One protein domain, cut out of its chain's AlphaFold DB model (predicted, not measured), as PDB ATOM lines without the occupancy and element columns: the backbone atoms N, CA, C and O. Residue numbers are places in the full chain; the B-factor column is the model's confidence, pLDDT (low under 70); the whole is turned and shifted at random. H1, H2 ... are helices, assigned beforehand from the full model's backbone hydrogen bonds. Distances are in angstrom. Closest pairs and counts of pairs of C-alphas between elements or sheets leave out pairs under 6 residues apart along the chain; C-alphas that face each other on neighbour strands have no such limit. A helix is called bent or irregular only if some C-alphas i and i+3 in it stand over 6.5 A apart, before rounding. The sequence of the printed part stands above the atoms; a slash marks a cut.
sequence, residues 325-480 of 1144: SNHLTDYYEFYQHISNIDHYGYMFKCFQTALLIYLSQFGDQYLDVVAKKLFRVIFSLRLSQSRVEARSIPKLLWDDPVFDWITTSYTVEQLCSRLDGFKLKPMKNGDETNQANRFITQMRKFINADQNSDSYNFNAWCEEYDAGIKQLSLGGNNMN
ATOM      1  N   SER A 325     295.885 215.999 273.454       51.19
ATOM      2  CA  SER A 325     294.406 215.946 273.459       51.19
ATOM      3  C   SER A 325     293.794 215.544 272.112       51.19
ATOM      4  O   SER A 325     293.422 216.385 271.293       51.19
ATOM      5  N   ASN A 326     293.582 214.237 271.933       55.00
ATOM      6  CA  ASN A 326     293.107 213.588 270.697       55.00
ATOM      7  C   ASN A 326     291.662 213.940 270.241       55.00
ATOM      8  O   ASN A 326     291.084 213.220 269.430       55.00
ATOM      9  N   HIS A 327     291.043 214.991 270.791       65.12
ATOM     10  CA  HIS A 327     289.710 215.483 270.400       65.12
ATOM     11  C   HIS A 327     289.638 217.007 270.188       65.12
ATOM     12  O   HIS A 327     288.569 217.518 269.865       65.12
ATOM     13  N   LEU A 328     290.748 217.733 270.377       72.00
ATOM     14  CA  LEU A 328     290.843 219.181 270.137       72.00
ATOM     15  C   LEU A 328     291.863 219.533 269.039       72.00
ATOM     16  O   LEU A 328     292.118 220.713 268.808       72.00
ATOM     17  N   THR A 329     292.424 218.534 268.349       75.44
ATOM     18  CA  THR A 329     293.428 218.689 267.282       75.44
ATOM     19  C   THR A 329     292.981 219.700 266.220       75.44
ATOM     20  O   THR A 329     293.650 220.710 266.021       75.44
ATOM     21  N   ASP A 330     291.785 219.523 265.648       72.94
ATOM     22  CA  ASP A 330     291.164 220.419 264.660       72.94
ATOM     23  C   ASP A 330     290.997 221.875 265.129       72.94
ATOM     24  O   ASP A 330     290.953 222.794 264.305       72.94
ATOM     25  N   TYR A 331     290.851 222.099 266.440       84.69
ATOM     26  CA  TYR A 331     290.818 223.440 267.024       84.69
ATOM     27  C   TYR A 331     292.234 224.003 267.167       84.69
ATOM     28  O   TYR A 331     292.472 225.149 266.791       84.69
ATOM     29  N   TYR A 332     293.175 223.205 267.677       81.62
ATOM     30  CA  TYR A 332     294.554 223.630 267.900       81.62
ATOM     31  C   TYR A 332     295.306 223.923 266.599       81.62
ATOM     32  O   TYR A 332     295.947 224.968 266.513       81.62
ATOM     33  N   GLU A 333     295.177 223.083 265.568       78.81
ATOM     34  CA  GLU A 333     295.767 223.334 264.244       78.81
ATOM     35  C   GLU A 333     295.227 224.633 263.627       78.81
ATOM     36  O   GLU A 333     295.986 225.469 263.131       78.81
ATOM     37  N   PHE A 334     293.910 224.847 263.719       80.50
ATOM     38  CA  PHE A 334     293.248 226.064 263.253       80.50
ATOM     39  C   PHE A 334     293.704 227.302 264.044       80.50
ATOM     40  O   PHE A 334     294.041 228.332 263.455       80.50
ATOM     41  N   TYR A 335     293.770 227.204 265.373       83.75
ATOM     42  CA  TYR A 335     294.190 228.295 266.250       83.75
ATOM     43  C   TYR A 335     295.663 228.670 266.042       83.75
ATOM     44  O   TYR A 335     295.970 229.851 265.868       83.75
ATOM     45  N   GLN A 336     296.557 227.677 265.976       80.31
ATOM     46  CA  GLN A 336     297.986 227.856 265.711       80.31
ATOM     47  C   GLN A 336     298.240 228.439 264.314       80.31
ATOM     48  O   GLN A 336     299.103 229.301 264.140       80.31
ATOM     49  N   HIS A 337     297.465 228.025 263.305       77.50
ATOM     50  CA  HIS A 337     297.554 228.629 261.978       77.50
ATOM     51  C   HIS A 337     297.217 230.128 262.008       77.50
ATOM     52  O   HIS A 337     297.910 230.924 261.378       77.50
ATOM     53  N   ILE A 338     296.183 230.525 262.757       77.62
ATOM     54  CA  ILE A 338     295.768 231.931 262.869       77.62
ATOM     55  C   ILE A 338     296.742 232.745 263.736       77.62
ATOM     56  O   ILE A 338     297.003 233.906 263.409       77.62
ATOM     57  N   SER A 339     297.287 232.171 264.818       74.00
ATOM     58  CA  SER A 339     298.216 232.874 265.719       74.00
ATOM     59  C   SER A 339     299.514 233.280 265.024       74.00
ATOM     60  O   SER A 339     300.075 234.325 265.341       74.00
ATOM     61  N   ASN A 340     299.956 232.492 264.043       69.88
ATOM     62  CA  ASN A 340     301.209 232.691 263.311       69.88
ATOM     63  C   ASN A 340     301.102 233.723 262.164       69.88
ATOM     64  O   ASN A 340     301.951 233.739 261.272       69.88
ATOM     65  N   ILE A 341     300.059 234.567 262.139       69.00
ATOM     66  CA  ILE A 341     299.838 235.571 261.087       69.00
ATOM     67  C   ILE A 341     299.952 236.989 261.672       69.00
ATOM     68  O   ILE A 341     298.975 237.588 262.133       69.00
ATOM     69  N   ASP A 342     301.162 237.554 261.582       52.78
ATOM     70  CA  ASP A 342     301.594 238.836 262.179       52.78
ATOM     71  C   ASP A 342     300.635 240.023 261.974       52.78
ATOM     72  O   ASP A 342     300.578 240.962 262.770       52.78
ATOM     73  N   HIS A 343     299.869 240.029 260.883       60.44
ATOM     74  CA  HIS A 343     299.028 241.160 260.483       60.44
ATOM     75  C   HIS A 343     297.624 241.162 261.124       60.44
ATOM     76  O   HIS A 343     296.776 241.984 260.755       60.44
ATOM     77  N   TYR A 344     297.337 240.257 262.068       67.94
ATOM     78  CA  TYR A 344     295.997 240.086 262.652       67.94
ATOM     79  C   TYR A 344     295.792 240.685 264.056       67.94
ATOM     80  O   TYR A 344     294.655 240.698 264.528       67.94
ATOM     81  N   GLY A 345     296.828 241.247 264.691       75.00
ATOM     82  CA  GLY A 345     296.873 241.636 266.115       75.00
ATOM     83  C   GLY A 345     295.566 242.107 266.787       75.00
ATOM     84  O   GLY A 345     295.141 241.507 267.772       75.00
ATOM     85  N   TYR A 346     294.895 243.149 266.275       81.06
ATOM     86  CA  TYR A 346     293.654 243.663 266.893       81.06
ATOM     87  C   TYR A 346     292.455 242.707 266.765       81.06
ATOM     88  O   TYR A 346     291.690 242.549 267.716       81.06
ATOM     89  N   MET A 347     292.301 242.042 265.616       85.81
ATOM     90  CA  MET A 347     291.237 241.053 265.392       85.81
ATOM     91  C   MET A 347     291.510 239.777 266.190       85.81
ATOM     92  O   MET A 347     290.585 239.213 266.760       85.81
ATOM     93  N   PHE A 348     292.775 239.363 266.303       86.56
ATOM     94  CA  PHE A 348     293.169 238.196 267.090       86.56
ATOM     95  C   PHE A 348     292.908 238.400 268.591       86.56
ATOM     96  O   PHE A 348     292.279 237.552 269.221       86.56
ATOM     97  N   LYS A 349     293.255 239.573 269.148       87.69
ATOM     98  CA  LYS A 349     292.905 239.940 270.537       87.69
ATOM     99  C   LYS A 349     291.376 240.002 270.756       87.69
ATOM    100  O   LYS A 349     290.906 239.685 271.850       87.69
ATOM    101  N   CYS A 350     290.583 240.344 269.732       89.19
ATOM    102  CA  CYS A 350     289.113 240.252 269.767       89.19
ATOM    103  C   CYS A 350     288.612 238.793 269.724       89.19
ATOM    104  O   CYS A 350     287.767 238.404 270.525       89.19
ATOM    105  N   PHE A 351     289.180 237.968 268.846       91.25
ATOM    106  CA  PHE A 351     288.852 236.552 268.663       91.25
ATOM    107  C   PHE A 351     289.147 235.708 269.911       91.25
ATOM    108  O   PHE A 351     288.276 234.966 270.357       91.25
ATOM    109  N   GLN A 352     290.305 235.910 270.553       89.62
ATOM    110  CA  GLN A 352     290.610 235.349 271.878       89.62
ATOM    111  C   GLN A 352     289.563 235.748 272.931       89.62
ATOM    112  O   GLN A 352     289.177 234.934 273.763       89.62
ATOM    113  N   THR A 353     289.075 236.994 272.882       92.12
ATOM    114  CA  THR A 353     288.045 237.479 273.815       92.12
ATOM    115  C   THR A 353     286.697 236.793 273.550       92.12
ATOM    116  O   THR A 353     286.069 236.315 274.489       92.12
ATOM    117  N   ALA A 354     286.277 236.667 272.285       93.00
ATOM    118  CA  ALA A 354     285.051 235.956 271.908       93.00
ATOM    119  C   ALA A 354     285.089 234.473 272.316       93.00
ATOM    120  O   ALA A 354     284.132 233.972 272.906       93.00
ATOM    121  N   LEU A 355     286.207 233.787 272.055       91.81
ATOM    122  CA  LEU A 355     286.401 232.394 272.459       91.81
ATOM    123  C   LEU A 355     286.352 232.233 273.983       91.81
ATOM    124  O   LEU A 355     285.671 231.332 274.458       91.81
ATOM    125  N   LEU A 356     286.979 233.126 274.758       91.25
ATOM    126  CA  LEU A 356     286.944 233.065 276.225       91.25
ATOM    127  C   LEU A 356     285.524 233.265 276.799       91.25
ATOM    128  O   LEU A 356     285.162 232.600 277.769       91.25
ATOM    129  N   ILE A 357     284.697 234.128 276.186       90.94
ATOM    130  CA  ILE A 357     283.271 234.260 276.546       90.94
ATOM    131  C   ILE A 357     282.542 232.935 276.279       90.94
ATOM    132  O   ILE A 357     281.897 232.398 277.179       90.94
ATOM    133  N   TYR A 358     282.681 232.383 275.070       91.00
ATOM    134  CA  TYR A 358     282.028 231.134 274.662       91.00
ATOM    135  C   TYR A 358     282.425 229.943 275.555       91.00
ATOM    136  O   TYR A 358     281.548 229.250 276.071       91.00
ATOM    137  N   LEU A 359     283.721 229.778 275.829       88.31
ATOM    138  CA  LEU A 359     284.266 228.736 276.705       88.31
ATOM    139  C   LEU A 359     283.673 228.780 278.124       88.31
ATOM    140  O   LEU A 359     283.405 227.729 278.700       88.31
ATOM    141  N   SER A 360     283.404 229.971 278.673       86.81
ATOM    142  CA  SER A 360     282.796 230.113 280.011       86.81
ATOM    143  C   SER A 360     281.330 229.665 280.096       86.81
ATOM    144  O   SER A 360     280.814 229.318 281.161       86.81
ATOM    145  N   GLN A 361     280.648 229.656 278.952       81.88
ATOM    146  CA  GLN A 361     279.204 229.468 278.852       81.88
ATOM    147  C   GLN A 361     278.818 228.094 278.290       81.88
ATOM    148  O   GLN A 361     277.759 227.575 278.637       81.88
ATOM    149  N   PHE A 362     279.674 227.507 277.447       80.44
ATOM    150  CA  PHE A 362     279.433 226.236 276.754       80.44
ATOM    151  C   PHE A 362     280.578 225.215 276.915       80.44
ATOM    152  O   PHE A 362     280.447 224.077 276.475       80.44
ATOM    153  N   GLY A 363     281.701 225.580 277.546       80.88
ATOM    154  CA  GLY A 363     282.883 224.717 277.628       80.88
ATOM    155  C   GLY A 363     283.561 224.511 276.269       80.88
ATOM    156  O   GLY A 363     283.445 225.339 275.369       80.88
ATOM    157  N   ASP A 364     284.261 223.386 276.113       77.81
ATOM    158  CA  ASP A 364     284.848 222.933 274.843       77.81
ATOM    159  C   ASP A 364     283.837 222.264 273.893       77.81
ATOM    160  O   ASP A 364     284.224 221.774 272.830       77.81
ATOM    161  N   GLN A 365     282.543 222.287 274.242       75.69
ATOM    162  CA  GLN A 365     281.450 221.690 273.481       75.69
ATOM    163  C   GLN A 365     281.323 222.326 272.085       75.69
ATOM    164  O   GLN A 365     280.527 223.243 271.867       75.69
ATOM    165  N   TYR A 366     282.058 221.755 271.125       76.25
ATOM    166  CA  TYR A 366     282.062 222.082 269.686       76.25
ATOM    167  C   TYR A 366     282.968 223.284 269.344       76.25
ATOM    168  O   TYR A 366     282.705 224.066 268.425       76.25
ATOM    169  N   LEU A 367     284.056 223.421 270.111       85.06
ATOM    170  CA  LEU A 367     284.986 224.551 270.082       85.06
ATOM    171  C   LEU A 367     285.648 224.794 268.718       85.06
ATOM    172  O   LEU A 367     285.795 225.951 268.328       85.06
ATOM    173  N   ASP A 368     286.018 223.753 267.966       80.81
ATOM    174  CA  ASP A 368     286.627 223.914 266.638       80.81
ATOM    175  C   ASP A 368     285.642 224.579 265.655       80.81
ATOM    176  O   ASP A 368     285.996 225.522 264.944       80.81
ATOM    177  N   VAL A 369     284.378 224.146 265.672       81.69
ATOM    178  CA  VAL A 369     283.302 224.653 264.817       81.69
ATOM    179  C   VAL A 369     282.961 226.086 265.161       81.69
ATOM    180  O   VAL A 369     282.854 226.935 264.270       81.69
ATOM    181  N   VAL A 370     282.806 226.379 266.450       86.19
ATOM    182  CA  VAL A 370     282.481 227.733 266.895       86.19
ATOM    183  C   VAL A 370     283.667 228.669 266.668       86.19
ATOM    184  O   VAL A 370     283.447 229.795 266.228       86.19
ATOM    185  N   ALA A 371     284.917 228.216 266.814       87.25
ATOM    186  CA  ALA A 371     286.093 228.988 266.413       87.25
ATOM    187  C   ALA A 371     286.084 229.314 264.910       87.25
ATOM    188  O   ALA A 371     286.248 230.479 264.539       87.25
ATOM    189  N   LYS A 372     285.813 228.329 264.043       85.44
ATOM    190  CA  LYS A 372     285.710 228.515 262.581       85.44
ATOM    191  C   LYS A 372     284.594 229.514 262.211       85.44
ATOM    192  O   LYS A 372     284.815 230.415 261.398       85.44
ATOM    193  N   LYS A 373     283.428 229.445 262.870       86.62
ATOM    194  CA  LYS A 373     282.303 230.387 262.677       86.62
ATOM    195  C   LYS A 373     282.571 231.794 263.243       86.62
ATOM    196  O   LYS A 373     282.260 232.778 262.572       86.62
ATOM    197  N   LEU A 374     283.173 231.917 264.430       90.38
ATOM    198  CA  LEU A 374     283.558 233.201 265.038       90.38
ATOM    199  C   LEU A 374     284.633 233.920 264.215       90.38
ATOM    200  O   LEU A 374     284.556 235.137 264.033       90.38
ATOM    201  N   PHE A 375     285.599 233.172 263.675       87.31
ATOM    202  CA  PHE A 375     286.632 233.701 262.787       87.31
ATOM    203  C   PHE A 375     286.010 234.354 261.543       87.31
ATOM    204  O   PHE A 375     286.306 235.515 261.257       87.31
ATOM    205  N   ARG A 376     285.078 233.666 260.863       83.62
ATOM    206  CA  ARG A 376     284.350 234.200 259.695       83.62
ATOM    207  C   ARG A 376     283.712 235.572 259.968       83.62
ATOM    208  O   ARG A 376     283.752 236.434 259.092       83.62
ATOM    209  N   VAL A 377     283.142 235.794 261.155       88.06
ATOM    210  CA  VAL A 377     282.532 237.091 261.502       88.06
ATOM    211  C   VAL A 377     283.597 238.131 261.864       88.06
ATOM    212  O   VAL A 377     283.623 239.208 261.270       88.06
ATOM    213  N   ILE A 378     284.516 237.817 262.785       89.38
ATOM    214  CA  ILE A 378     285.492 238.788 263.317       89.38
ATOM    215  C   ILE A 378     286.501 239.249 262.251       89.38
ATOM    216  O   ILE A 378     286.881 240.420 262.216       89.38
ATOM    217  N   PHE A 379     286.898 238.358 261.343       86.25
ATOM    218  CA  PHE A 379     287.881 238.652 260.301       86.25
ATOM    219  C   PHE A 379     287.254 239.150 258.989       86.25
ATOM    220  O   PHE A 379     287.987 239.542 258.079       86.25
ATOM    221  N   SER A 380     285.920 239.265 258.910       83.31
ATOM    222  CA  SER A 380     285.214 239.923 257.793       83.31
ATOM    223  C   SER A 380     285.683 241.368 257.543       83.31
ATOM    224  O   SER A 380     285.597 241.875 256.421       83.31
ATOM    225  N   LEU A 381     286.280 242.014 258.555       81.81
ATOM    226  CA  LEU A 381     286.979 243.295 258.434       81.81
ATOM    227  C   LEU A 381     288.095 243.277 257.371       81.81
ATOM    228  O   LEU A 381     288.315 244.294 256.725       81.81
ATOM    229  N   ARG A 382     288.761 242.140 257.115       78.81
ATOM    230  CA  ARG A 382     289.778 242.009 256.048       78.81
ATOM    231  C   ARG A 382     289.208 241.839 254.641       78.81
ATOM    232  O   ARG A 382     289.933 242.067 253.680       78.81
ATOM    233  N   LEU A 383     287.928 241.492 254.522       73.31
ATOM    234  CA  LEU A 383     287.199 241.397 253.250       73.31
ATOM    235  C   LEU A 383     286.367 242.662 252.950       73.31
ATOM    236  O   LEU A 383     285.736 242.752 251.898       73.31
ATOM    237  N   SER A 384     286.371 243.635 253.869       69.75
ATOM    238  CA  SER A 384     285.609 244.891 253.792       69.75
ATOM    239  C   SER A 384     286.449 246.161 254.014       69.75
ATOM    240  O   SER A 384     285.984 247.254 253.689       69.75
ATOM    241  N   GLN A 385     287.678 246.051 254.541       72.88
ATOM    242  CA  GLN A 385     288.598 247.168 254.795       72.88
ATOM    243  C   GLN A 385     290.031 246.814 254.363       72.88
ATOM    244  O   GLN A 385     290.609 245.828 254.824       72.88
ATOM    245  N   SER A 386     290.651 247.670 253.545       66.44
ATOM    246  CA  SER A 386     292.050 247.521 253.107       66.44
ATOM    247  C   SER A 386     293.070 247.693 254.247       66.44
ATOM    248  O   SER A 386     294.144 247.091 254.218       66.44
ATOM    249  N   ARG A 387     292.723 248.465 255.287       73.38
ATOM    250  CA  ARG A 387     293.484 248.607 256.537       73.38
ATOM    251  C   ARG A 387     292.531 248.506 257.726       73.38
ATOM    252  O   ARG A 387     291.615 249.311 257.846       73.38
ATOM    253  N   VAL A 388     292.778 247.543 258.612       76.62
ATOM    254  CA  VAL A 388     292.048 247.392 259.881       76.62
ATOM    255  C   VAL A 388     292.827 248.106 260.985       76.62
ATOM    256  O   VAL A 388     294.012 247.838 261.184       76.62
ATOM    257  N   GLU A 389     292.168 249.015 261.698       81.00
ATOM    258  CA  GLU A 389     292.749 249.809 262.789       81.00
ATOM    259  C   GLU A 389     292.142 249.396 264.140       81.00
ATOM    260  O   GLU A 389     291.121 248.711 264.182       81.00
ATOM    261  N   ALA A 390     292.720 249.839 265.265       78.56
ATOM    262  CA  ALA A 390     292.188 249.520 266.599       78.56
ATOM    263  C   ALA A 390     290.694 249.893 266.740       78.56
ATOM    264  O   ALA A 390     289.899 249.098 267.236       78.56
ATOM    265  N   ARG A 391     290.299 251.058 266.200       80.94
ATOM    266  CA  ARG A 391     288.907 251.550 266.163       80.94
ATOM    267  C   ARG A 391     287.954 250.741 265.270       80.94
ATOM    268  O   ARG A 391     286.742 250.876 265.420       80.94
ATOM    269  N   SER A 392     288.460 249.888 264.374       84.88
ATOM    270  CA  SER A 392     287.611 248.997 263.570       84.88
ATOM    271  C   SER A 392     286.965 247.896 264.423       84.88
ATOM    272  O   SER A 392     285.883 247.432 264.075       84.88
ATOM    273  N   ILE A 393     287.590 247.497 265.544       87.81
ATOM    274  CA  ILE A 393     287.077 246.424 266.412       87.81
ATOM    275  C   ILE A 393     285.843 246.867 267.223       87.81
ATOM    276  O   ILE A 393     284.823 246.185 267.109       87.81
ATOM    277  N   PRO A 394     285.846 248.004 267.959       85.44
ATOM    278  CA  PRO A 394     284.636 248.505 268.610       85.44
ATOM    279  C   PRO A 394     283.479 248.729 267.636       85.44
ATOM    280  O   PRO A 394     282.344 248.400 267.960       85.44
ATOM    281  N   LYS A 395     283.763 249.226 266.422       86.50
ATOM    282  CA  LYS A 395     282.725 249.425 265.404       86.50
ATOM    283  C   LYS A 395     282.098 248.105 264.943       86.50
ATOM    284  O   LYS A 395     280.879 248.037 264.847       86.50
ATOM    285  N   LEU A 396     282.897 247.060 264.698       88.44
ATOM    286  CA  LEU A 396     282.352 245.742 264.354       88.44
ATOM    287  C   LEU A 396     281.423 245.224 265.459       88.44
ATOM    288  O   LEU A 396     280.321 244.787 265.161       88.44
ATOM    289  N   LEU A 397     281.845 245.317 266.723       89.44
ATOM    290  CA  LEU A 397     281.056 244.858 267.873       89.44
ATOM    291  C   LEU A 397     279.822 245.729 268.172       89.44
ATOM    292  O   LEU A 397     278.993 245.332 268.986       89.44
ATOM    293  N   TRP A 398     279.690 246.888 267.523       85.06
ATOM    294  CA  TRP A 398     278.486 247.718 267.546       85.06
ATOM    295  C   TRP A 398     277.528 247.370 266.397       85.06
ATOM    296  O   TRP A 398     276.334 247.192 266.624       85.06
ATOM    297  N   ASP A 399     278.050 247.244 265.170       85.25
ATOM    298  CA  ASP A 399     277.259 246.942 263.966       85.25
ATOM    299  C   ASP A 399     276.768 245.472 263.939       85.25
ATOM    300  O   ASP A 399     275.663 245.191 263.474       85.25
ATOM    301  N   ASP A 400     277.583 244.536 264.438       89.19
ATOM    302  CA  ASP A 400     277.362 243.085 264.451       89.19
ATOM    303  C   ASP A 400     277.864 242.512 265.817       89.19
ATOM    304  O   ASP A 400     279.015 242.075 265.933       89.19
ATOM    305  N   PRO A 401     277.048 242.541 266.899       90.31
ATOM    306  CA  PRO A 401     277.515 242.369 268.286       90.31
ATOM    307  C   PRO A 401     277.766 240.901 268.692       90.31
ATOM    308  O   PRO A 401     277.023 240.294 269.467       90.31
ATOM    309  N   VAL A 402     278.863 240.327 268.188       91.62
ATOM    310  CA  VAL A 402     279.252 238.914 268.378       91.62
ATOM    311  C   VAL A 402     279.333 238.488 269.848       91.62
ATOM    312  O   VAL A 402     278.881 237.396 270.184       91.62
ATOM    313  N   PHE A 403     279.882 239.325 270.738       94.00
ATOM    314  CA  PHE A 403     279.992 238.989 272.167       94.00
ATOM    315  C   PHE A 403     278.606 238.768 272.794       94.00
ATOM    316  O   PHE A 403     278.397 237.807 273.533       94.00
ATOM    317  N   ASP A 404     277.641 239.612 272.437       91.94
ATOM    318  CA  ASP A 404     276.264 239.554 272.921       91.94
ATOM    319  C   ASP A 404     275.447 238.437 272.252       91.94
ATOM    320  O   ASP A 404     274.531 237.878 272.861       91.94
ATOM    321  N   TRP A 405     275.802 238.021 271.030       93.25
ATOM    322  CA  TRP A 405     275.245 236.804 270.427       93.25
ATOM    323  C   TRP A 405     275.644 235.545 271.199       93.25
ATOM    324  O   TRP A 405     274.810 234.650 271.346       93.25
ATOM    325  N   ILE A 406     276.875 235.488 271.721       91.19
ATOM    326  CA  ILE A 406     277.329 234.404 272.600       91.19
ATOM    327  C   ILE A 406     276.528 234.451 273.908       91.19
ATOM    328  O   ILE A 406     275.745 233.532 274.164       91.19
ATOM    329  N   THR A 407     276.615 235.543 274.677       87.44
ATOM    330  CA  THR A 407     275.991 235.643 276.015       87.44
ATOM    331  C   THR A 407     274.471 235.474 276.013       87.44
ATOM    332  O   THR A 407     273.918 234.969 276.990       87.44
ATOM    333  N   THR A 408     273.768 235.811 274.928       87.94
ATOM    334  CA  THR A 408     272.298 235.673 274.843       87.94
ATOM    335  C   THR A 408     271.805 234.393 274.152       87.94
ATOM    336  O   THR A 408     270.603 234.265 273.908       87.94
ATOM    337  N   SER A 409     272.687 233.434 273.843       87.50
ATOM    338  CA  SER A 409     272.308 232.107 273.323       87.50
ATOM    339  C   SER A 409     272.220 231.059 274.445       87.50
ATOM    340  O   SER A 409     273.044 231.043 275.358       87.50
ATOM    341  N   TYR A 410     271.226 230.166 274.400       81.00
ATOM    342  CA  TYR A 410     271.020 229.130 275.430       81.00
ATOM    343  C   TYR A 410     271.615 227.767 275.061       81.00
ATOM    344  O   TYR A 410     271.795 226.922 275.935       81.00
ATOM    345  N   THR A 411     271.922 227.547 273.783       81.50
ATOM    346  CA  THR A 411     272.583 226.336 273.282       81.50
ATOM    347  C   THR A 411     273.587 226.701 272.185       81.50
ATOM    348  O   THR A 411     273.510 227.794 271.608       81.50
ATOM    349  N   VAL A 412     274.527 225.804 271.878       79.56
ATOM    350  CA  VAL A 412     275.547 226.056 270.847       79.56
ATOM    351  C   VAL A 412     274.911 226.140 269.455       79.56
ATOM    352  O   VAL A 412     275.329 226.948 268.633       79.56
ATOM    353  N   GLU A 413     273.825 225.407 269.206       80.69
ATOM    354  CA  GLU A 413     273.073 225.444 267.946       80.69
ATOM    355  C   GLU A 413     272.392 226.808 267.733       80.69
ATOM    356  O   GLU A 413     272.370 227.319 266.612       80.69
ATOM    357  N   GLN A 414     271.895 227.446 268.804       83.56
ATOM    358  CA  GLN A 414     271.371 228.816 268.738       83.56
ATOM    359  C   GLN A 414     272.472 229.829 268.403       83.56
ATOM    360  O   GLN A 414     272.244 230.730 267.592       83.56
ATOM    361  N   LEU A 415     273.665 229.673 268.986       87.62
ATOM    362  CA  LEU A 415     274.818 230.520 268.676       87.62
ATOM    363  C   LEU A 415     275.265 230.332 267.218       87.62
ATOM    364  O   LEU A 415     275.394 231.317 266.491       87.62
ATOM    365  N   CYS A 416     275.425 229.086 266.764       83.12
ATOM    366  CA  CYS A 416     275.731 228.762 265.371       83.12
ATOM    367  C   CYS A 416     274.702 229.375 264.415       83.12
ATOM    368  O   CYS A 416     275.095 230.066 263.483       83.12
ATOM    369  N   SER A 417     273.400 229.244 264.693       82.69
ATOM    370  CA  SER A 417     272.338 229.839 263.870       82.69
ATOM    371  C   SER A 417     272.459 231.368 263.736       82.69
ATOM    372  O   SER A 417     272.259 231.902 262.643       82.69
ATOM    373  N   ARG A 418     272.852 232.082 264.803       88.56
ATOM    374  CA  ARG A 418     273.117 233.534 264.741       88.56
ATOM    375  C   ARG A 418     274.379 233.863 263.948       88.56
ATOM    376  O   ARG A 418     274.339 234.749 263.098       88.56
ATOM    377  N   LEU A 419     275.474 233.141 264.194       87.06
ATOM    378  CA  LEU A 419     276.729 233.313 263.455       87.06
ATOM    379  C   LEU A 419     276.524 233.045 261.959       87.06
ATOM    380  O   LEU A 419     277.009 233.804 261.127       87.06
ATOM    381  N   ASP A 420     275.742 232.032 261.599       82.62
ATOM    382  CA  ASP A 420     275.417 231.688 260.214       82.62
ATOM    383  C   ASP A 420     274.445 232.703 259.571       82.62
ATOM    384  O   ASP A 420     274.474 232.903 258.352       82.62
ATOM    385  N   GLY A 421     273.647 233.402 260.387       81.25
ATOM    386  CA  GLY A 421     272.793 234.524 259.988       81.25
ATOM    387  C   GLY A 421     273.537 235.832 259.673       81.25
ATOM    388  O   GLY A 421     272.981 236.678 258.967       81.25
ATOM    389  N   PHE A 422     274.787 235.998 260.130       86.44
ATOM    390  CA  PHE A 422     275.651 237.119 259.728       86.44
ATOM    391  C   PHE A 422     275.796 237.170 258.202       86.44
ATOM    392  O   PHE A 422     276.010 236.138 257.561       86.44
ATOM    393  N   LYS A 423     275.727 238.373 257.624       81.31
ATOM    394  CA  LYS A 423     275.902 238.600 256.183       81.31
ATOM    395  C   LYS A 423     277.248 239.257 255.913       81.31
ATOM    396  O   LYS A 423     277.447 240.419 256.262       81.31
ATOM    397  N   LEU A 424     278.136 238.520 255.248       76.75
ATOM    398  CA  LEU A 424     279.407 239.035 254.755       76.75
ATOM    399  C   LEU A 424     279.165 240.177 253.747       76.75
ATOM    400  O   LEU A 424     278.319 240.071 252.861       76.75
ATOM    401  N   LYS A 425     279.893 241.286 253.910       74.75
ATOM    402  CA  LYS A 425     279.760 242.522 253.121       74.75
ATOM    403  C   LYS A 425     281.074 242.759 252.344       74.75
ATOM    404  O   LYS A 425     281.939 243.456 252.875       74.75
ATOM    405  N   PRO A 426     281.275 242.161 251.151       65.00
ATOM    406  CA  PRO A 426     282.497 242.358 250.365       65.00
ATOM    407  C   PRO A 426     282.665 243.818 249.909       65.00
ATOM    408  O   PRO A 426     281.693 244.577 249.824       65.00
ATOM    409  N   MET A 427     283.902 244.227 249.608       63.72
ATOM    410  CA  MET A 427     284.185 245.555 249.046       63.72
ATOM    411  C   MET A 427     283.478 245.742 247.690       63.72
ATOM    412  O   MET A 427     283.469 244.848 246.850       63.72
ATOM    413  N   LYS A 428     282.859 246.913 247.475       53.22
ATOM    414  CA  LYS A 428     281.956 247.153 246.328       53.22
ATOM    415  C   LYS A 428     282.631 247.176 244.951       53.22
ATOM    416  O   LYS A 428     281.937 246.983 243.957       53.22
ATOM    417  N   ASN A 429     283.938 247.420 244.902       46.78
ATOM    418  CA  ASN A 429     284.746 247.448 243.685       46.78
ATOM    419  C   ASN A 429     285.892 246.439 243.835       46.78
ATOM    420  O   ASN A 429     286.398 246.254 244.942       46.78
ATOM    421  N   GLY A 430     286.316 245.827 242.725       48.44
ATOM    422  CA  GLY A 430     287.347 244.782 242.675       48.44
ATOM    423  C   GLY A 430     288.790 245.261 242.870       48.44
ATOM    424  O   GLY A 430     289.667 244.841 242.122       48.44
ATOM    425  N   ASP A 431     289.049 246.122 243.858       47.59
ATOM    426  CA  ASP A 431     290.411 246.392 244.334       47.59
ATOM    427  C   ASP A 431     290.899 245.189 245.156       47.59
ATOM    428  O   ASP A 431     290.827 245.167 246.390       47.59
ATOM    429  N   GLU A 432     291.388 244.159 244.461       54.31
ATOM    430  CA  GLU A 432     291.991 242.966 245.061       54.31
ATOM    431  C   GLU A 432     293.307 243.308 245.770       54.31
ATOM    432  O   GLU A 432     294.414 243.117 245.264       54.31
ATOM    433  N   THR A 433     293.200 243.843 246.988       56.94
ATOM    434  CA  THR A 433     294.385 244.144 247.788       56.94
ATOM    435  C   THR A 433     295.167 242.862 248.079       56.94
ATOM    436  O   THR A 433     294.603 241.833 248.461       56.94
ATOM    437  N   ASN A 434     296.497 242.949 248.008       59.00
ATOM    438  CA  ASN A 434     297.398 241.844 248.353       59.00
ATOM    439  C   ASN A 434     297.122 241.242 249.749       59.00
ATOM    440  O   ASN A 434     297.447 240.082 249.981       59.00
ATOM    441  N   GLN A 435     296.523 241.990 250.686       60.12
ATOM    442  CA  GLN A 435     296.135 241.468 252.003       60.12
ATOM    443  C   GLN A 435     294.842 240.637 251.955       60.12
ATOM    444  O   GLN A 435     294.790 239.591 252.601       60.12
ATOM    445  N   ALA A 436     293.835 241.052 251.179       62.84
ATOM    446  CA  ALA A 436     292.604 240.284 250.990       62.84
ATOM    447  C   ALA A 436     292.880 238.970 250.239       62.84
ATOM    448  O   ALA A 436     292.490 237.905 250.710       62.84
ATOM    449  N   ASN A 437     293.658 239.008 249.151       62.34
ATOM    450  CA  ASN A 437     294.016 237.783 248.431       62.34
ATOM    451  C   ASN A 437     294.891 236.847 249.286       62.34
ATOM    452  O   ASN A 437     294.618 235.652 249.331       62.34
ATOM    453  N   ARG A 438     295.858 237.358 250.072       63.97
ATOM    454  CA  ARG A 438     296.618 236.528 251.036       63.97
ATOM    455  C   ARG A 438     295.731 235.888 252.110       63.97
ATOM    456  O   ARG A 438     295.947 234.722 252.435       63.97
ATOM    457  N   PHE A 439     294.743 236.615 252.642       67.19
ATOM    458  CA  PHE A 439     293.747 236.065 253.573       67.19
ATOM    459  C   PHE A 439     292.999 234.886 252.930       67.19
ATOM    460  O   PHE A 439     292.922 233.804 253.512       67.19
ATOM    461  N   ILE A 440     292.535 235.064 251.690       66.00
ATOM    462  CA  ILE A 440     291.806 234.048 250.923       66.00
ATOM    463  C   ILE A 440     292.684 232.820 250.626       66.00
ATOM    464  O   ILE A 440     292.256 231.690 250.867       66.00
ATOM    465  N   THR A 441     293.931 233.013 250.181       66.00
ATOM    466  CA  THR A 441     294.874 231.914 249.901       66.00
ATOM    467  C   THR A 441     295.176 231.063 251.137       66.00
ATOM    468  O   THR A 441     295.277 229.845 251.011       66.00
ATOM    469  N   GLN A 442     295.301 231.658 252.331       65.06
ATOM    470  CA  GLN A 442     295.486 230.868 253.555       65.06
ATOM    471  C   GLN A 442     294.195 230.139 253.959       65.06
ATOM    472  O   GLN A 442     294.241 228.957 254.296       65.06
ATOM    473  N   MET A 443     293.032 230.795 253.853       63.94
ATOM    474  CA  MET A 443     291.756 230.194 254.260       63.94
ATOM    475  C   MET A 443     291.289 229.024 253.388       63.94
ATOM    476  O   MET A 443     290.602 228.139 253.900       63.94
ATOM    477  N   ARG A 444     291.713 228.949 252.119       64.69
ATOM    478  CA  ARG A 444     291.467 227.793 251.229       64.69
ATOM    479  C   ARG A 444     292.044 226.457 251.735       64.69
ATOM    480  O   ARG A 444     291.738 225.425 251.155       64.69
ATOM    481  N   LYS A 445     292.852 226.448 252.803       63.81
ATOM    482  CA  LYS A 445     293.360 225.221 253.449       63.81
ATOM    483  C   LYS A 445     292.394 224.596 254.462       63.81
ATOM    484  O   LYS A 445     292.567 223.434 254.802       63.81
ATOM    485  N   PHE A 446     291.407 225.352 254.955       61.84
ATOM    486  CA  PHE A 446     290.533 224.956 256.075       61.84
ATOM    487  C   PHE A 446     289.060 224.784 255.671       61.84
ATOM    488  O   PHE A 446     288.183 224.632 256.520       61.84
ATOM    489  N   ILE A 447     288.791 224.817 254.366       57.56
ATOM    490  CA  ILE A 447     287.510 224.488 253.740       57.56
ATOM    491  C   ILE A 447     287.843 223.590 252.552       57.56
ATOM    492  O   ILE A 447     288.773 223.896 251.809       57.56
ATOM    493  N   ASN A 448     287.075 222.518 252.351       52.53
ATOM    494  CA  ASN A 448     287.235 221.587 251.228       52.53
ATOM    495  C   ASN A 448     286.712 222.188 249.903       52.53
ATOM    496  O   ASN A 448     285.842 221.611 249.255       52.53
ATOM    497  N   ALA A 449     287.211 223.371 249.541       50.16
ATOM    498  CA  ALA A 449     286.978 224.035 248.261       50.16
ATOM    499  C   ALA A 449     287.980 223.515 247.216       50.16
ATOM    500  O   ALA A 449     289.148 223.270 247.531       50.16
ATOM    501  N   ASP A 450     287.526 223.334 245.977       46.22
ATOM    502  CA  ASP A 450     288.293 222.625 244.950       46.22
ATOM    503  C   ASP A 450     289.511 223.449 244.485       46.22
ATOM    504  O   ASP A 450     289.390 224.614 244.097       46.22
ATOM    505  N   GLN A 451     290.716 222.869 244.538       50.25
ATOM    506  CA  GLN A 451     291.961 223.632 244.340       50.25
ATOM    507  C   GLN A 451     292.270 223.956 242.865       50.25
ATOM    508  O   GLN A 451     293.198 224.715 242.599       50.25
ATOM    509  N   ASN A 452     291.486 223.430 241.917       44.97
ATOM    510  CA  ASN A 452     291.767 223.464 240.476       44.97
ATOM    511  C   ASN A 452     290.881 224.447 239.675       44.97
ATOM    512  O   ASN A 452     290.503 224.156 238.540       44.97
ATOM    513  N   SER A 453     290.516 225.599 240.252       45.12
ATOM    514  CA  SER A 453     289.742 226.646 239.559       45.12
ATOM    515  C   SER A 453     290.583 227.896 239.273       45.12
ATOM    516  O   SER A 453     290.819 228.718 240.163       45.12
ATOM    517  N   ASP A 454     290.999 228.049 238.011       43.38
ATOM    518  CA  ASP A 454     291.835 229.160 237.523       43.38
ATOM    519  C   ASP A 454     291.068 230.479 237.272       43.38
ATOM    520  O   ASP A 454     291.681 231.496 236.943       43.38
ATOM    521  N   SER A 455     289.736 230.517 237.428       43.91
ATOM    522  CA  SER A 455     288.944 231.754 237.303       43.91
ATOM    523  C   SER A 455     288.549 232.318 238.671       43.91
ATOM    524  O   SER A 455     287.518 231.995 239.263       43.91
ATOM    525  N   TYR A 456     289.392 233.208 239.193       50.81
ATOM    526  CA  TYR A 456     289.164 233.855 240.483       50.81
ATOM    527  C   TYR A 456     288.051 234.912 240.394       50.81
ATOM    528  O   TYR A 456     288.223 235.978 239.809       50.81
ATOM    529  N   ASN A 457     286.897 234.619 240.996       57.91
ATOM    530  CA  ASN A 457     285.842 235.595 241.262       57.91
ATOM    531  C   ASN A 457     285.712 235.762 242.780       57.91
ATOM    532  O   ASN A 457     285.159 234.899 243.463       57.91
ATOM    533  N   PHE A 458     286.212 236.888 243.296       56.31
ATOM    534  CA  PHE A 458     286.220 237.227 244.723       56.31
ATOM    535  C   PHE A 458     284.840 237.091 245.391       56.31
ATOM    536  O   PHE A 458     284.745 236.571 246.502       56.31
ATOM    537  N   ASN A 459     283.761 237.502 244.713       59.09
ATOM    538  CA  ASN A 459     282.405 237.429 245.265       59.09
ATOM    539  C   ASN A 459     281.881 235.987 245.300       59.09
ATOM    540  O   ASN A 459     281.320 235.578 246.311       59.09
ATOM    541  N   ALA A 460     282.130 235.196 244.251       59.41
ATOM    542  CA  ALA A 460     281.752 233.781 244.229       59.41
ATOM    543  C   ALA A 460     282.522 232.966 245.286       59.41
ATOM    544  O   ALA A 460     281.931 232.141 245.975       59.41
ATOM    545  N   TRP A 461     283.816 233.251 245.488       64.00
ATOM    546  CA  TRP A 461     284.576 232.643 246.587       64.00
ATOM    547  C   TRP A 461     284.052 233.083 247.961       64.00
ATOM    548  O   TRP A 461     283.985 232.266 248.875       64.00
ATOM    549  N   CYS A 462     283.639 234.347 248.123       59.66
ATOM    550  CA  CYS A 462     282.993 234.791 249.361       59.66
ATOM    551  C   CYS A 462     281.698 234.009 249.634       59.66
ATOM    552  O   CYS A 462     281.469 233.635 250.778       59.66
ATOM    553  N   GLU A 463     280.882 233.725 248.614       63.16
ATOM    554  CA  GLU A 463     279.661 232.910 248.736       63.16
ATOM    555  C   GLU A 463     279.968 231.430 249.049       63.16
ATOM    556  O   GLU A 463     279.314 230.838 249.909       63.16
ATOM    557  N   GLU A 464     281.000 230.846 248.433       63.62
ATOM    558  CA  GLU A 464     281.478 229.479 248.709       63.62
ATOM    559  C   GLU A 464     282.024 229.333 250.143       63.62
ATOM    560  O   GLU A 464     281.640 228.419 250.878       63.62
ATOM    561  N   TYR A 465     282.865 230.275 250.581       64.06
ATOM    562  CA  TYR A 465     283.382 230.365 251.951       64.06
ATOM    563  C   TYR A 465     282.244 230.522 252.972       64.06
ATOM    564  O   TYR A 465     282.240 229.865 254.019       64.06
ATOM    565  N   ASP A 466     281.250 231.360 252.655       65.19
ATOM    566  CA  ASP A 466     280.062 231.566 253.482       65.19
ATOM    567  C   ASP A 466     279.218 230.290 253.595       65.19
ATOM    568  O   ASP A 466     278.720 229.987 254.678       65.19
ATOM    569  N   ALA A 467     279.096 229.513 252.514       64.00
ATOM    570  CA  ALA A 467     278.366 228.249 252.489       64.00
ATOM    571  C   ALA A 467     279.098 227.106 253.218       64.00
ATOM    572  O   ALA A 467     278.442 226.310 253.893       64.00
ATOM    573  N   GLY A 468     280.429 227.014 253.114       61.59
ATOM    574  CA  GLY A 468     281.223 225.937 253.720       61.59
ATOM    575  C   GLY A 468     281.261 225.992 255.252       61.59
ATOM    576  O   GLY A 468     280.948 225.009 255.924       61.59
ATOM    577  N   ILE A 469     281.553 227.166 255.827       63.97
ATOM    578  CA  ILE A 469     281.642 227.363 257.293       63.97
ATOM    579  C   ILE A 469     280.288 227.148 258.007       63.97
ATOM    580  O   ILE A 469     280.227 226.950 259.225       63.97
ATOM    581  N   LYS A 470     279.176 227.116 257.265       67.88
ATOM    582  CA  LYS A 470     277.839 226.880 257.823       67.88
ATOM    583  C   LYS A 470     277.571 225.418 258.236       67.88
ATOM    584  O   LYS A 470     276.674 225.208 259.043       67.88
ATOM    585  N   GLN A 471     278.366 224.428 257.806       58.25
ATOM    586  CA  GLN A 471     277.954 223.004 257.764       58.25
ATOM    587  C   GLN A 471     278.519 222.025 258.850       58.25
ATOM    588  O   GLN A 471     278.442 220.818 258.646       58.25
ATOM    589  N   LEU A 472     279.094 222.472 259.982       59.47
ATOM    590  CA  LEU A 472     279.958 221.645 260.889       59.47
ATOM    591  C   LEU A 472     279.322 221.125 262.240       59.47
ATOM    592  O   LEU A 472     278.277 221.641 262.635       59.47
ATOM    593  N   SER A 473     279.949 220.138 262.954       46.78
ATOM    594  CA  SER A 473     279.439 219.371 264.163       46.78
ATOM    595  C   SER A 473     280.406 219.104 265.426       46.78
ATOM    596  O   SER A 473     280.977 220.090 265.855       46.78
ATOM    597  N   LEU A 474     280.517 217.952 266.183       46.88
ATOM    598  CA  LEU A 474     280.550 217.900 267.728       46.88
ATOM    599  C   LEU A 474     281.623 217.042 268.615       46.88
ATOM    600  O   LEU A 474     281.917 215.925 268.204       46.88
ATOM    601  N   GLY A 475     282.079 217.426 269.879       37.62
ATOM    602  CA  GLY A 475     282.899 216.658 270.954       37.62
ATOM    603  C   GLY A 475     283.324 217.338 272.367       37.62
ATOM    604  O   GLY A 475     282.924 218.487 272.538       37.62
ATOM    605  N   GLY A 476     284.068 216.699 273.369       37.72
ATOM    606  CA  GLY A 476     284.710 217.287 274.668       37.72
ATOM    607  C   GLY A 476     285.112 216.416 275.986       37.72
ATOM    608  O   GLY A 476     284.407 215.428 276.216       37.72
ATOM    609  N   ASN A 477     286.153 216.713 276.887       34.91
ATOM    610  CA  ASN A 477     286.442 216.099 278.300       34.91
ATOM    611  C   ASN A 477     287.551 216.633 279.395       34.91
ATOM    612  O   ASN A 477     287.968 217.789 279.300       34.91
ATOM    613  N   ASN A 478     287.983 215.853 280.479       36.53
ATOM    614  CA  ASN A 478     288.633 216.197 281.860       36.53
ATOM    615  C   ASN A 478     289.829 215.249 282.434       36.53
ATOM    616  O   ASN A 478     290.129 214.341 281.670       36.53
ATOM    617  N   MET A 479     290.559 215.201 283.639       39.06
ATOM    618  CA  MET A 479     290.796 215.852 285.033       39.06
ATOM    619  C   MET A 479     292.088 215.329 285.901       39.06
ATOM    620  O   MET A 479     292.647 214.337 285.448       39.06
ATOM    621  N   ASN A 480     292.588 215.875 287.096       37.00
ATOM    622  CA  ASN A 480     293.865 215.458 287.907       37.00
ATOM    623  C   ASN A 480     294.148 215.969 289.449       37.00
ATOM    624  O   ASN A 480     293.330 216.759 289.917       37.00
TER     625      ASN A 480
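AT A GLANCE: This is residues 325 to 480 of the 1144 residues of an uncharacterized protein of Wohlfahrtiimonas chitiniclastica (UniProt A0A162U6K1). Helices cluster round H3, which lies in the middle with H1, H2 and H7 packed on it, while H6 fills the corner between H2 and H7. H8 with the short H4 forms a second, looser group, with H9 near H8; residues 450 to 456 stick out. The printed part has 156 residues with nine named helices, H1 to H9 in order, and no named strand: the class is all helix. It is compact, with a radius of gyration of the C-alphas of 15.6 A, and spans 52 by 36 by 29 A.

HOW THE PARTS SIT: Start at H1, residues 329 to 339, which touches H3, residues 367 to 372 of its 367 to 378, at a shallow tilt of 29 degrees, the same way; the closest C-alphas, of Tyr 331 and Asp 368, are 4.2 A apart. Next find H2, residues 342 to 362, irregular, with C-alphas 343 and 346 8.7 A apart, and with a kink of 44 degrees near residue 349. H2 touches H3 at a steep tilt of 49 degrees, opposite ways, closest at C-alphas 347 and 378, 6.5 A apart. H4, residues 381 to 384, touches H8, residues 434 to 443, closest at C-alphas 383 and 436, 6.0 A apart. H5, residues 392 to 399, only just touches residues 346 to 350 of H2, with 3 pairs of C-alphas within 8 A, the closest being Met 347 and Ile 393 at 6.9 A. H6, residues 402 to 407, touches residues 354 to 361 of H2, closest at C-alphas 354 and 403, 5.9 A apart. H6 and H7, residues 412 to 421, form a helical hairpin, closest at C-alphas 406 and 415, 6.1 A apart. H7 touches H3, closest at C-alphas 373 and 419, 6.3 A apart. H9, residues 458 to 468, touches no helix but is near H8. Every O i to N i+4 pair is within hydrogen-bond range in H3, H5, H6, H7, H8 and H9; H1 has 6 of 7, H2 15 of 17, and H4 is too short for such a pair.

IN THESE COORDINATES: Find C-alpha 329 at (293.428, 218.689, 267.282), where H1 begins its 15.1 A. H2, the longest, covers 29.4 A, and H3 15.8 A. H9 runs 15.3 A to C-alpha 468 at (281.223, 225.937, 253.720).

THE WHOLE: The C-alphas farthest apart, of Asn 429 and Asn 480, are 55.3 A apart. The printed part has no cut; the links H7 to H8 and H8 to H9 are long. Mean pLDDT of the printed part is 72.5, and residues 426 to 480 are among those under 70.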